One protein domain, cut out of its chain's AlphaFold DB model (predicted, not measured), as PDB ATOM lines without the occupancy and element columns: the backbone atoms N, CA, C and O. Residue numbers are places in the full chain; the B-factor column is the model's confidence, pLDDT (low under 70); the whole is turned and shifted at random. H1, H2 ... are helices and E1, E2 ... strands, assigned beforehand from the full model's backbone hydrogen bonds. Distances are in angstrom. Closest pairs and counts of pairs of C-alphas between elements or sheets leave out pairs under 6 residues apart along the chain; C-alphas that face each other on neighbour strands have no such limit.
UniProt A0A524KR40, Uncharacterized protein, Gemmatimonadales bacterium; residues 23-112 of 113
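Overview. This is residues 23 to 112 of the 113 residues of an uncharacterized protein of Gemmatimonadales bacterium (UniProt A0A524KR40). A small, strongly twisted sheet of three strands makes the middle layer, with the long helix H1 running along one face and the helices H2 and H3 over the opposite face. H3 crosses the strands, while the short H2 covers the edge strand E2 and meets H3 at a corner. The printed part has 90 residues, with three named strands and three named helices in the order E1, E2, H1, E3, H2, H3; the sheet's order is E2, E1, E3, antiparallel throughout, and the class is mixed, helices and strands. The whole is compact, with a radius of gyration of the C-alphas of 12.9 A and spans of 36 by 29 by 18 A.

Along the chain. The inner strand E1, residues 27 to 33, begins at C-alpha 27 at (-8.723, 10.030, -33.844) and is 19.5 A long. The edge strands are E2, residues 38 to 45 and 21.6 A long, and E3, residues 75 to 79. H1, residues 48 to 65, is 25.4 A long and begins at C-alpha 48 at (-12.939, 9.617, -38.292). H2 takes residues 84 to 90. H3, residues 92 to 110, is 26.8 A long and ends at C-alpha 110 at (2.264, 12.677, -56.372).

Arrangement. E1 and E2 form a hairpin, with N 29 and O 43 2.8 A apart, within hydrogen-bond range. E1 and E3 are antiparallel at 147 degrees, with N 30 and O 77 within hydrogen-bond range at 2.9 A. E2, H1 and E3 form a split strand-helix-strand unit, two strands running the same way with E1 between them in the sheet, and its crossover is right-handed. H1 is on the sheet at a height of 9.0 A, over E1 and along the strands, at 19 degrees to E1 on the local plane. Its closest C-alphas to E3 are those of Met 55 and Pro 76, 5.6 A apart. H2 and H3 are on the same face, opposite to H1, which gives three layers, helices on both faces of a sheet. H2 is over E2, where the C-alphas of Phe 39 and Ile 85 come closest at 6.2 A. H3 runs across the strands, at 76 degrees to E1 on the local plane; its closest C-alphas to E3 are those of Ala 106 and Leu 75, 6.6 A apart. H2 and H3 touch only at the corner, H3 with residues 94 to 95 alone; the C-alphas of Ala 88 and Arg 95 are closest at 4.6 A. H1 is apart from H2 and H3. In H1, H2 and H3 every O i to N i+4 pair is within hydrogen-bond range.

Size, cuts and confidence. The two C-alphas farthest apart, those of Asp 24 and Glu 67, are 37.2 A from each other. The printed part has no cut and no long link; the link from H1 to E3, 9 residues, is short, and the others are tight. The mean pLDDT of the printed part is 87.4, with residues 67 to 68 and residue 112 under 70.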
ATOM      1  N   PRO A  23      -6.125   2.367 -28.234       77.62
ATOM      2  CA  PRO A  23      -6.772   3.617 -28.620       77.62
ATOM      3  C   PRO A  23      -7.513   4.261 -27.441       77.62
ATOM      4  O   PRO A  23      -8.207   3.576 -26.690       77.62
ATOM      5  N   ASP A  24      -7.426   5.586 -27.319       87.00
ATOM      6  CA  ASP A  24      -8.126   6.385 -26.297       87.00
ATOM      7  C   ASP A  24      -9.588   6.706 -26.675       87.00
ATOM      8  O   ASP A  24     -10.281   7.459 -25.990       87.00
ATOM      9  N   GLY A  25     -10.066   6.126 -27.780       83.44
ATOM     10  CA  GLY A  25     -11.380   6.392 -28.358       83.44
ATOM     11  C   GLY A  25     -11.429   7.638 -29.246       83.44
ATOM     12  O   GLY A  25     -12.512   7.983 -29.719       83.44
ATOM     13  N   GLN A  26     -10.295   8.295 -29.493       91.00
ATOM     14  CA  GLN A  26     -10.183   9.457 -30.366       91.00
ATOM     15  C   GLN A  26      -9.384   9.137 -31.637       91.00
ATOM     16  O   GLN A  26      -8.796   8.070 -31.819       91.00
ATOM     17  N   PHE A  27      -9.423  10.084 -32.572       90.00
ATOM     18  CA  PHE A  27      -8.723  10.030 -33.844       90.00
ATOM     19  C   PHE A  27      -7.741  11.192 -33.924       90.00
ATOM     20  O   PHE A  27      -8.141  12.358 -33.936       90.00
ATOM     21  N   HIS A  28      -6.458  10.876 -34.017       93.06
ATOM     22  CA  HIS A  28      -5.374  11.845 -33.990       93.06
ATOM     23  C   HIS A  28      -4.849  12.068 -35.401       93.06
ATOM     24  O   HIS A  28      -4.377  11.142 -36.066       93.06
ATOM     25  N   VAL A  29      -4.935  13.305 -35.877       93.75
ATOM     26  CA  VAL A  29      -4.264  13.712 -37.107       93.75
ATOM     27  C   VAL A  29      -2.850  14.137 -36.754       93.75
ATOM     28  O   VAL A  29      -2.653  15.028 -35.928       93.75
ATOM     29  N   TYR A  30      -1.882  13.528 -37.423       94.56
ATOM     30  CA  TYR A  30      -0.474  13.897 -37.378       94.56
ATOM     31  C   TYR A  30      -0.024  14.369 -38.757       94.56
ATOM     32  O   TYR A  30      -0.656  14.065 -39.771       94.56
ATOM     33  N   ILE A  31       1.074  15.115 -38.793       93.56
ATOM     34  CA  ILE A  31       1.692  15.583 -40.030       93.56
ATOM     35  C   ILE A  31       3.033  14.872 -40.180       93.56
ATOM     36  O   ILE A  31       3.858  14.899 -39.269       93.56
ATOM     37  N   PHE A  32       3.233  14.217 -41.318       94.44
ATOM     38  CA  PHE A  32       4.501  13.598 -41.683       94.44
ATOM     39  C   PHE A  32       5.230  14.458 -42.707       94.44
ATOM     40  O   PHE A  32       4.679  14.733 -43.772       94.44
ATOM     41  N   ASN A  33       6.468  14.834 -42.405       92.31
ATOM     42  CA  ASN A  33       7.336  15.518 -43.356       92.31
ATOM     43  C   ASN A  33       8.136  14.465 -44.152       92.31
ATOM     44  O   ASN A  33       8.937  13.732 -43.571       92.31
ATOM     45  N   PRO A  34       7.939  14.333 -45.477       89.31
ATOM     46  CA  PRO A  34       8.644  13.327 -46.272       89.31
ATOM     47  C   PRO A  34      10.106  13.693 -46.580       89.31
ATOM     48  O   PRO A  34      10.872  12.812 -46.974       89.31
ATOM     49  N   VAL A  35      10.500  14.963 -46.429       89.06
ATOM     50  CA  VAL A  35      11.865  15.456 -46.690       89.06
ATOM     51  C   VAL A  35      12.770  15.226 -45.484       89.06
ATOM     52  O   VAL A  35      13.875  14.702 -45.623       89.06
ATOM     53  N   ALA A  36      12.281  15.576 -44.298       91.56
ATOM     54  CA  ALA A  36      12.887  15.244 -43.017       91.56
ATOM     55  C   ALA A  36      11.903  14.314 -42.298       91.56
ATOM     56  O   ALA A  36      10.885  14.832 -41.853       91.56
ATOM     57  N   PRO A  37      12.143  12.982 -42.242       89.31
ATOM     58  CA  PRO A  37      11.156  11.954 -41.881       89.31
ATOM     59  C   PRO A  37      10.742  12.020 -40.406       89.31
ATOM     60  O   PRO A  37      11.055  11.131 -39.609       89.31
ATOM     61  N   ASP A  38      10.026  13.084 -40.078       92.81
ATOM     62  CA  ASP A  38       9.615  13.533 -38.763       92.81
ATOM     63  C   ASP A  38       8.094  13.630 -38.684       92.81
ATOM     64  O   ASP A  38       7.379  13.706 -39.690       92.81
ATOM     65  N   PHE A  39       7.613  13.607 -37.445       94.12
ATOM     66  CA  PHE A  39       6.199  13.609 -37.107       94.12
ATOM     67  C   PHE A  39       5.891  14.841 -36.277       94.12
ATOM     68  O   PHE A  39       6.527  15.077 -35.249       94.12
ATOM     69  N   LEU A  40       4.897  15.605 -36.708       92.94
ATOM     70  CA  LEU A  40       4.409  16.775 -35.998       92.94
ATOM     71  C   LEU A  40       2.976  16.534 -35.515       92.94
ATOM     72  O   LEU A  40       2.192  15.865 -36.202       92.94
ATOM     73  N   PRO A  41       2.612  17.062 -34.333       93.12
ATOM     74  CA  PRO A  41       1.250  16.966 -33.842       93.12
ATOM     75  C   PRO A  41       0.330  17.819 -34.716       93.12
ATOM     76  O   PRO A  41       0.644  18.963 -35.041       93.12
ATOM     77  N   GLY A  42      -0.813  17.253 -35.092       89.19
ATOM     78  CA  GLY A  42      -1.897  17.988 -35.730       89.19
ATOM     79  C   GLY A  42      -3.028  18.225 -34.739       89.19
ATOM     80  O   GLY A  42      -2.882  18.948 -33.754       89.19
ATOM     81  N   ARG A  43      -4.183  17.614 -35.011       93.12
ATOM     82  CA  ARG A  43      -5.417  17.833 -34.252       93.12
ATOM     83  C   ARG A  43      -6.133  16.521 -33.957       93.12
ATOM     84  O   ARG A  43      -6.157  15.627 -34.796       93.12
ATOM     85  N   THR A  44      -6.761  16.445 -32.790       92.88
ATOM     86  CA  THR A  44      -7.558  15.289 -32.371       92.88
ATOM     87  C   THR A  44      -9.051  15.508 -32.620       92.88
ATOM     88  O   THR A  44      -9.550  16.634 -32.532       92.88
ATOM     89  N   PHE A  45      -9.767  14.426 -32.925       92.31
ATOM     90  CA  PHE A  45     -11.194  14.423 -33.220       92.31
ATOM     91  C   PHE A  45     -11.902  13.225 -32.589       92.31
ATOM     92  O   PHE A  45     -11.350  12.137 -32.485       92.31
ATOM     93  N   GLU A  46     -13.178  13.412 -32.268       88.44
ATOM     94  CA  GLU A  46     -14.058  12.356 -31.750       88.44
ATOM     95  C   GLU A  46     -14.480  11.346 -32.830       88.44
ATOM     96  O   GLU A  46     -14.894  10.237 -32.511       88.44
ATOM     97  N   THR A  47     -14.422  11.724 -34.116       87.62
ATOM     98  CA  THR A  47     -14.841  10.848 -35.220       87.62
ATOM     99  C   THR A  47     -13.882  10.893 -36.405       87.62
ATOM    100  O   THR A  47     -13.282  11.931 -36.716       87.62
ATOM    101  N   ALA A  48     -13.783   9.765 -37.112       84.38
ATOM    102  CA  ALA A  48     -12.939   9.617 -38.292       84.38
ATOM    103  C   ALA A  48     -13.378  10.529 -39.451       84.38
ATOM    104  O   ALA A  48     -12.542  11.006 -40.215       84.38
ATOM    105  N   GLU A  49     -14.675  10.821 -39.589       86.38
ATOM    106  CA  GLU A  49     -15.202  11.694 -40.644       86.38
ATOM    107  C   GLU A  49     -14.751  13.144 -40.465       86.38
ATOM    108  O   GLU A  49     -14.407  13.819 -41.444       86.38
ATOM    109  N   ARG A  50     -14.739  13.627 -39.214       88.44
ATOM    110  CA  ARG A  50     -14.245  14.968 -38.879       88.44
ATOM    111  C   ARG A  50     -12.748  15.057 -39.139       88.44
ATOM    112  O   ARG A  50     -12.316  15.980 -39.828       88.44
ATOM    113  N   ALA A  51     -11.992  14.060 -38.685       88.12
ATOM    114  CA  ALA A  51     -10.558  13.988 -38.929       88.12
ATOM    115  C   ALA A  51     -10.229  13.929 -40.431       88.12
ATOM    116  O   ALA A  51      -9.425  14.715 -40.923       88.12
ATOM    117  N   GLY A  52     -10.915  13.077 -41.196       86.88
ATOM    118  CA  GLY A  52     -10.722  12.960 -42.643       86.88
ATOM    119  C   GLY A  52     -11.132  14.211 -43.427       86.88
ATOM    120  O   GLY A  52     -10.553  14.512 -44.471       86.88
ATOM    121  N   SER A  53     -12.115  14.972 -42.944       87.25
ATOM    122  CA  SER A  53     -12.475  16.264 -43.546       87.25
ATOM    123  C   SER A  53     -11.423  17.331 -43.257       87.25
ATOM    124  O   SER A  53     -11.021  18.037 -44.178       87.25
ATOM    125  N   TYR A  54     -10.910  17.382 -42.024       89.56
ATOM    126  CA  TYR A  54      -9.792  18.251 -41.664       89.56
ATOM    127  C   TYR A  54      -8.534  17.933 -42.482       89.56
ATOM    128  O   TYR A  54      -7.948  18.836 -43.064       89.56
ATOM    129  N   MET A  55      -8.166  16.655 -42.611       89.00
ATOM    130  CA  MET A  55      -6.997  16.232 -43.392       89.00
ATOM    131  C   MET A  55      -7.069  16.664 -44.859       89.00
ATOM    132  O   MET A  55      -6.060  17.082 -45.417       89.00
ATOM    133  N   ARG A  56      -8.249  16.566 -45.490       85.69
ATOM    134  CA  ARG A  56      -8.442  17.011 -46.880       85.69
ATOM    135  C   ARG A  56      -8.256  18.516 -47.019       85.69
ATOM    136  O   ARG A  56      -7.510  18.941 -47.890       85.69
ATOM    137  N   HIS A  57      -8.875  19.290 -46.130       86.75
ATOM    138  CA  HIS A  57      -8.714  20.742 -46.114       86.75
ATOM    139  C   HIS A  57      -7.250  21.144 -45.887       86.75
ATOM    140  O   HIS A  57      -6.726  22.007 -46.583       86.75
ATOM    141  N   GLU A  58      -6.570  20.494 -44.942       84.31
ATOM    142  CA  GLU A  58      -5.167  20.783 -44.647       84.31
ATOM    143  C   GLU A  58      -4.260  20.458 -45.834       84.31
ATOM    144  O   GLU A  58      -3.366  21.226 -46.174       84.31
ATOM    145  N   GLN A  59      -4.540  19.361 -46.533       80.31
ATOM    146  CA  GLN A  59      -3.827  19.000 -47.748       80.31
ATOM    147  C   GLN A  59      -4.072  19.996 -48.893       80.31
ATOM    148  O   GLN A  59      -3.126  20.374 -49.577       80.31
ATOM    149  N   GLU A  60      -5.315  20.438 -49.107       81.62
ATOM    150  CA  GLU A  60      -5.645  21.468 -50.105       81.62
ATOM    151  C   GLU A  60      -4.921  22.784 -49.806       81.62
ATOM    152  O   GLU A  60      -4.362  23.396 -50.717       81.62
ATOM    153  N   ARG A  61      -4.862  23.171 -48.527       82.44
ATOM    154  CA  ARG A  61      -4.111  24.337 -48.056       82.44
ATOM    155  C   ARG A  61      -2.621  24.210 -48.377       82.44
ATOM    156  O   ARG A  61      -2.068  25.096 -49.018       82.44
ATOM    157  N   ILE A  62      -1.997  23.085 -48.019       79.06
ATOM    158  CA  ILE A  62      -0.581  22.810 -48.322       79.06
ATOM    159  C   ILE A  62      -0.323  22.886 -49.833       79.06
ATOM    160  O   ILE A  62       0.657  23.485 -50.265       79.06
ATOM    161  N   TYR A  63      -1.218  22.328 -50.650       75.56
ATOM    162  CA  TYR A  63      -1.062  22.304 -52.108       75.56
ATOM    163  C   TYR A  63      -1.247  23.676 -52.763       75.56
ATOM    164  O   TYR A  63      -0.708  23.899 -53.847       75.56
ATOM    165  N   ALA A  64      -2.045  24.557 -52.156       77.94
ATOM    166  CA  ALA A  64      -2.245  25.924 -52.622       77.94
ATOM    167  C   ALA A  64      -1.104  26.857 -52.187       77.94
ATOM    168  O   ALA A  64      -0.790  27.804 -52.902       77.94
ATOM    169  N   GLU A  65      -0.499  26.596 -51.027       76.50
ATOM    170  CA  GLU A  65       0.560  27.431 -50.453       76.50
ATOM    171  C   GLU A  65       1.967  27.061 -50.949       76.50
ATOM    172  O   GLU A  65       2.829  27.935 -51.026       76.50
ATOM    173  N   GLN A  66       2.230  25.790 -51.273       71.69
ATOM    174  CA  GLN A  66       3.580  25.331 -51.608       71.69
ATOM    175  C   GLN A  66       3.812  25.191 -53.121       71.69
ATOM    176  O   GLN A  66       3.186  24.379 -53.801       71.69
ATOM    177  N   GLU A  67       4.808  25.912 -53.642       65.75
ATOM    178  CA  GLU A  67       5.348  25.752 -55.001       65.75
ATOM    179  C   GLU A  67       6.399  24.619 -55.074       65.75
ATOM    180  O   GLU A  67       7.510  24.816 -55.558       65.75
ATOM    181  N   ALA A  68       6.097  23.423 -54.552       67.75
ATOM    182  CA  ALA A  68       7.021  22.278 -54.604       67.75
ATOM    183  C   ALA A  68       6.405  21.034 -55.266       67.75
ATOM    184  O   ALA A  68       5.219  20.991 -55.608       67.75
ATOM    185  N   GLU A  69       7.230  20.004 -55.482       74.94
ATOM    186  CA  GLU A  69       6.742  18.714 -55.964       74.94
ATOM    187  C   GLU A  69       5.813  18.072 -54.920       74.94
ATOM    188  O   GLU A  69       6.187  17.990 -53.750       74.94
ATOM    189  N   PRO A  70       4.652  17.512 -55.313       74.12
ATOM    190  CA  PRO A  70       3.693  16.960 -54.355       74.12
ATOM    191  C   PRO A  70       4.224  15.843 -53.449       74.12
ATOM    192  O   PRO A  70       3.639  15.568 -52.407       74.12
ATOM    193  N   ALA A  71       5.309  15.175 -53.846       76.81
ATOM    194  CA  ALA A  71       5.960  14.145 -53.039       76.81
ATOM    195  C   ALA A  71       6.774  14.717 -51.863       76.81
ATOM    196  O   ALA A  71       7.135  13.959 -50.966       76.81
ATOM    197  N   LEU A  72       7.077  16.017 -51.893       82.38
ATOM    198  CA  LEU A  72       7.830  16.743 -50.869       82.38
ATOM    199  C   LEU A  72       6.915  17.470 -49.878       82.38
ATOM    200  O   LEU A  72       7.397  17.993 -48.880       82.38
ATOM    201  N   PHE A  73       5.613  17.505 -50.151       86.00
ATOM    202  CA  PHE A  73       4.642  18.158 -49.292       86.00
ATOM    203  C   PHE A  73       4.421  17.389 -47.997       86.00
ATOM    204  O   PHE A  73       4.356  16.156 -47.987       86.00
ATOM    205  N   ASP A  74       4.222  18.150 -46.926       89.19
ATOM    206  CA  ASP A  74       3.755  17.619 -45.658       89.19
ATOM    207  C   ASP A  74       2.475  16.800 -45.862       89.19
ATOM    208  O   ASP A  74       1.552  17.180 -46.591       89.19
ATOM    209  N   LEU A  75       2.437  15.636 -45.219       90.50
ATOM    210  CA  LEU A  75       1.390  14.643 -45.380       90.50
ATOM    211  C   LEU A  75       0.581  14.524 -44.084       90.50
ATOM    212  O   LEU A  75       1.024  13.845 -43.152       90.50
ATOM    213  N   PRO A  76      -0.629  15.106 -44.019       92.25
ATOM    214  CA  PRO A  76      -1.574  14.780 -42.964       92.25
ATOM    215  C   PRO A  76      -1.953  13.296 -43.045       92.25
ATOM    216  O   PRO A  76      -2.341  12.805 -44.115       92.25
ATOM    217  N   PHE A  77      -1.885  12.590 -41.917       92.44
ATOM    218  CA  PHE A  77      -2.301  11.193 -41.779       92.44
ATOM    219  C   PHE A  77      -3.041  10.952 -40.459       92.44
ATOM    220  O   PHE A  77      -2.932  11.738 -39.517       92.44
ATOM    221  N   LEU A  78      -3.826   9.875 -40.408       92.62
ATOM    222  CA  LEU A  78      -4.681   9.545 -39.271       92.62
ATOM    223  C   LEU A  78      -4.086   8.406 -38.449       92.62
ATOM    224  O   LEU A  78      -3.694   7.381 -39.009       92.62
ATOM    225  N   SER A  79      -4.102   8.539 -37.127       91.06
ATOM    226  CA  SER A  79      -3.736   7.475 -36.200       91.06
ATOM    227  C   SER A  79      -4.709   7.384 -35.028       91.06
ATOM    228  O   SER A  79      -5.354   8.362 -34.656       91.06
ATOM    229  N   SER A  80      -4.824   6.184 -34.468       89.44
ATOM    230  CA  SER A  80      -5.498   5.921 -33.196       89.44
ATOM    231  C   SER A  80      -4.516   5.777 -32.024       89.44
ATOM    232  O   SER A  80      -4.941   5.440 -30.925       89.44
ATOM    233  N   ASP A  81      -3.215   6.001 -32.250       90.75
ATOM    234  CA  ASP A  81      -2.189   6.031 -31.205       90.75
ATOM    235  C   ASP A  81      -2.014   7.475 -30.698       90.75
ATOM    236  O   ASP A  81      -1.416   8.284 -31.414       90.75
ATOM    237  N   PRO A  82      -2.503   7.828 -29.493       90.44
ATOM    238  CA  PRO A  82      -2.312   9.164 -28.924       90.44
ATOM    239  C   PRO A  82      -0.838   9.471 -28.616       90.44
ATOM    240  O   PRO A  82      -0.438  10.636 -28.561       90.44
ATOM    241  N   GLU A  83      -0.015   8.436 -28.430       92.00
ATOM    242  CA  GLU A  83       1.402   8.539 -28.074       92.00
ATOM    243  C   GLU A  83       2.322   8.354 -29.290       92.00
ATOM    244  O   GLU A  83       3.517   8.117 -29.118       92.00
ATOM    245  N   LEU A  84       1.804   8.463 -30.521       93.31
ATOM    246  CA  LEU A  84       2.540   8.113 -31.742       93.31
ATOM    247  C   LEU A  84       3.932   8.749 -31.821       93.31
ATOM    248  O   LEU A  84       4.896   8.066 -32.162       93.31
ATOM    249  N   ILE A  85       4.047  10.047 -31.523       93.88
ATOM    250  CA  ILE A  85       5.317  10.786 -31.625       93.88
ATOM    251  C   ILE A  85       6.325  10.244 -30.609       93.88
ATOM    252  O   ILE A  85       7.451   9.895 -30.973       93.88
ATOM    253  N   ASP A  86       5.905  10.113 -29.352       93.25
ATOM    254  CA  ASP A  86       6.740   9.584 -28.276       93.25
ATOM    255  C   ASP A  86       7.146   8.135 -28.557       93.25
ATOM    256  O   ASP A  86       8.304   7.752 -28.368       93.25
ATOM    257  N   ARG A  87       6.212   7.326 -29.066       91.19
ATOM    258  CA  ARG A  87       6.449   5.928 -29.419       91.19
ATOM    259  C   ARG A  87       7.403   5.802 -30.596       91.19
ATOM    260  O   ARG A  87       8.357   5.042 -30.499       91.19
ATOM    261  N   ALA A  88       7.223   6.580 -31.660       92.69
ATOM    262  CA  ALA A  88       8.164   6.634 -32.777       92.69
ATOM    263  C   ALA A  88       9.553   7.141 -32.343       92.69
ATOM    264  O   ALA A  88      10.559   6.799 -32.963       92.69
ATOM    265  N   GLY A  89       9.637   7.934 -31.272       92.06
ATOM    266  CA  GLY A  89      10.903   8.323 -30.651       92.06
ATOM    267  C   GLY A  89      11.598   7.191 -29.882       92.06
ATOM    268  O   GLY A  89      12.825   7.153 -29.836       92.06
ATOM    269  N   ARG A  90      10.834   6.264 -29.286       92.94
ATOM    270  CA  ARG A  90      11.350   5.186 -28.416       92.94
ATOM    271  C   ARG A  90      11.484   3.829 -29.107       92.94
ATOM    272  O   ARG A  90      12.310   3.027 -28.683       92.94
ATOM    273  N   ASP A  91      10.689   3.571 -30.142       92.94
ATOM    274  CA  ASP A  91      10.649   2.327 -30.910       92.94
ATOM    275  C   ASP A  91      11.107   2.582 -32.363       92.94
ATOM    276  O   ASP A  91      10.324   3.036 -33.210       92.94
ATOM    277  N   PRO A  92      12.384   2.290 -32.681       92.12
ATOM    278  CA  PRO A  92      12.929   2.485 -34.019       92.12
ATOM    279  C   PRO A  92      12.264   1.618 -35.092       92.12
ATOM    280  O   PRO A  92      12.241   2.019 -36.256       92.12
ATOM    281  N   GLU A  93      11.740   0.442 -34.744       92.19
ATOM    282  CA  GLU A  93      11.104  -0.459 -35.709       92.19
ATOM    283  C   GLU A  93       9.711   0.047 -36.075       92.19
ATOM    284  O   GLU A  93       9.382   0.142 -37.261       92.19
ATOM    285  N   TYR A  94       8.943   0.498 -35.079       91.00
ATOM    286  CA  TYR A  94       7.691   1.208 -35.322       91.00
ATOM    287  C   TYR A  94       7.912   2.454 -36.187       91.00
ATOM    288  O   TYR A  94       7.229   2.635 -37.200       91.00
ATOM    289  N   ARG A  95       8.929   3.268 -35.866       93.94
ATOM    290  CA  ARG A  95       9.281   4.448 -36.669       93.94
ATOM    291  C   ARG A  95       9.616   4.085 -38.110       93.94
ATOM    292  O   ARG A  95       9.065   4.691 -39.026       93.94
ATOM    293  N   LYS A  96      10.498   3.106 -38.339       94.19
ATOM    294  CA  LYS A  96      10.875   2.669 -39.696       94.19
ATOM    295  C   LYS A  96       9.657   2.217 -40.494       94.19
ATOM    296  O   LYS A  96       9.512   2.596 -41.658       94.19
ATOM    297  N   GLN A  97       8.784   1.430 -39.870       92.19
ATOM    298  CA  GLN A  97       7.565   0.926 -40.491       92.19
ATOM    299  C   GLN A  97       6.616   2.073 -40.871       92.19
ATOM    300  O   GLN A  97       6.120   2.115 -42.000       92.19
ATOM    301  N   LEU A  98       6.423   3.039 -39.971       93.19
ATOM    302  CA  LEU A  98       5.565   4.200 -40.196       93.19
ATOM    303  C   LEU A  98       6.116   5.122 -41.299       93.19
ATOM    304  O   LEU A  98       5.391   5.459 -42.235       93.19
ATOM    305  N   VAL A  99       7.414   5.450 -41.257       94.69
ATOM    306  CA  VAL A  99       8.091   6.258 -42.291       94.69
ATOM    307  C   VAL A  99       7.985   5.595 -43.662       94.69
ATOM    308  O   VAL A  99       7.673   6.269 -44.646       94.69
ATOM    309  N   ARG A 100       8.220   4.280 -43.753       93.62
ATOM    310  CA  ARG A 100       8.133   3.537 -45.019       93.62
ATOM    311  C   ARG A 100       6.745   3.664 -45.641       93.62
ATOM    312  O   ARG A 100       6.622   3.972 -46.828       93.62
ATOM    313  N   ASP A 101       5.717   3.424 -44.840       92.19
ATOM    314  CA  ASP A 101       4.331   3.442 -45.288       92.19
ATOM    315  C   ASP A 101       3.895   4.844 -45.738       92.19
ATOM    316  O   ASP A 101       3.323   4.988 -46.820       92.19
ATOM    317  N   LEU A 102       4.220   5.879 -44.958       92.75
ATOM    318  CA  LEU A 102       3.839   7.264 -45.253       92.75
ATOM    319  C   LEU A 102       4.626   7.854 -46.429       92.75
ATOM    320  O   LEU A 102       4.058   8.547 -47.270       92.75
ATOM    321  N   THR A 103       5.904   7.493 -46.579       91.81
ATOM    322  CA  THR A 103       6.697   7.852 -47.768       91.81
ATOM    323  C   THR A 103       6.098   7.237 -49.033       91.81
ATOM    324  O   THR A 103       6.015   7.888 -50.079       91.81
ATOM    325  N   SER A 104       5.656   5.976 -48.964       89.94
ATOM    326  CA  SER A 104       4.973   5.326 -50.086       89.94
ATOM    327  C   SER A 104       3.654   6.026 -50.426       89.94
ATOM    328  O   SER A 104       3.303   6.152 -51.603       89.94
ATOM    329  N   GLU A 105       2.924   6.495 -49.416       88.69
ATOM    330  CA  GLU A 105       1.675   7.227 -49.596       88.69
ATOM    331  C   GLU A 105       1.888   8.605 -50.238       88.69
ATOM    332  O   GLU A 105       1.226   8.907 -51.235       88.69
ATOM    333  N   ALA A 106       2.859   9.389 -49.756       87.19
ATOM    334  CA  ALA A 106       3.239  10.676 -50.345       87.19
ATOM    335  C   ALA A 106       3.585  10.531 -51.840       87.19
ATOM    336  O   ALA A 106       3.041  11.234 -52.695       87.19
ATOM    337  N   ARG A 107       4.398   9.525 -52.194       85.88
ATOM    338  CA  ARG A 107       4.750   9.229 -53.595       85.88
ATOM    339  C   ARG A 107       3.552   8.795 -54.438       85.88
ATOM    340  O   ARG A 107       3.435   9.193 -55.594       85.88
ATOM    341  N   SER A 108       2.672   7.959 -53.886       84.12
ATOM    342  CA  SER A 108       1.459   7.504 -54.581       84.12
ATOM    343  C   SER A 108       0.535   8.677 -54.918       84.12
ATOM    344  O   SER A 108      -0.026   8.729 -56.013       84.12
ATOM    345  N   ARG A 109       0.426   9.655 -54.011       75.81
ATOM    346  CA  ARG A 109      -0.356  10.880 -54.221       75.81
ATOM    347  C   ARG A 109       0.254  11.770 -55.302       75.81
ATOM    348  O   ARG A 109      -0.487  12.240 -56.158       75.81
ATOM    349  N   ALA A 110       1.578  11.917 -55.326       74.62
ATOM    350  CA  ALA A 110       2.264  12.677 -56.372       74.62
ATOM    351  C   ALA A 110       2.028  12.115 -57.783       74.62
ATOM    352  O   ALA A 110       1.898  12.878 -58.732       74.62
ATOM    353  N   ARG A 111       1.903  10.788 -57.923       72.94
ATOM    354  CA  ARG A 111       1.636  10.122 -59.214       72.94
ATOM    355  C   ARG A 111       0.196  10.245 -59.716       72.94
ATOM    356  O   ARG A 111      -0.062   9.886 -60.858       72.94
ATOM    357  N   ARG A 112      -0.751  10.642 -58.861       66.69
ATOM    358  CA  ARG A 112      -2.176  10.770 -59.215       66.69
ATOM    359  C   ARG A 112      -2.570  12.187 -59.646       66.69
ATOM    360  O   ARG A 112      -3.754  12.399 -59.900       66.69
TER     361      ARG A 112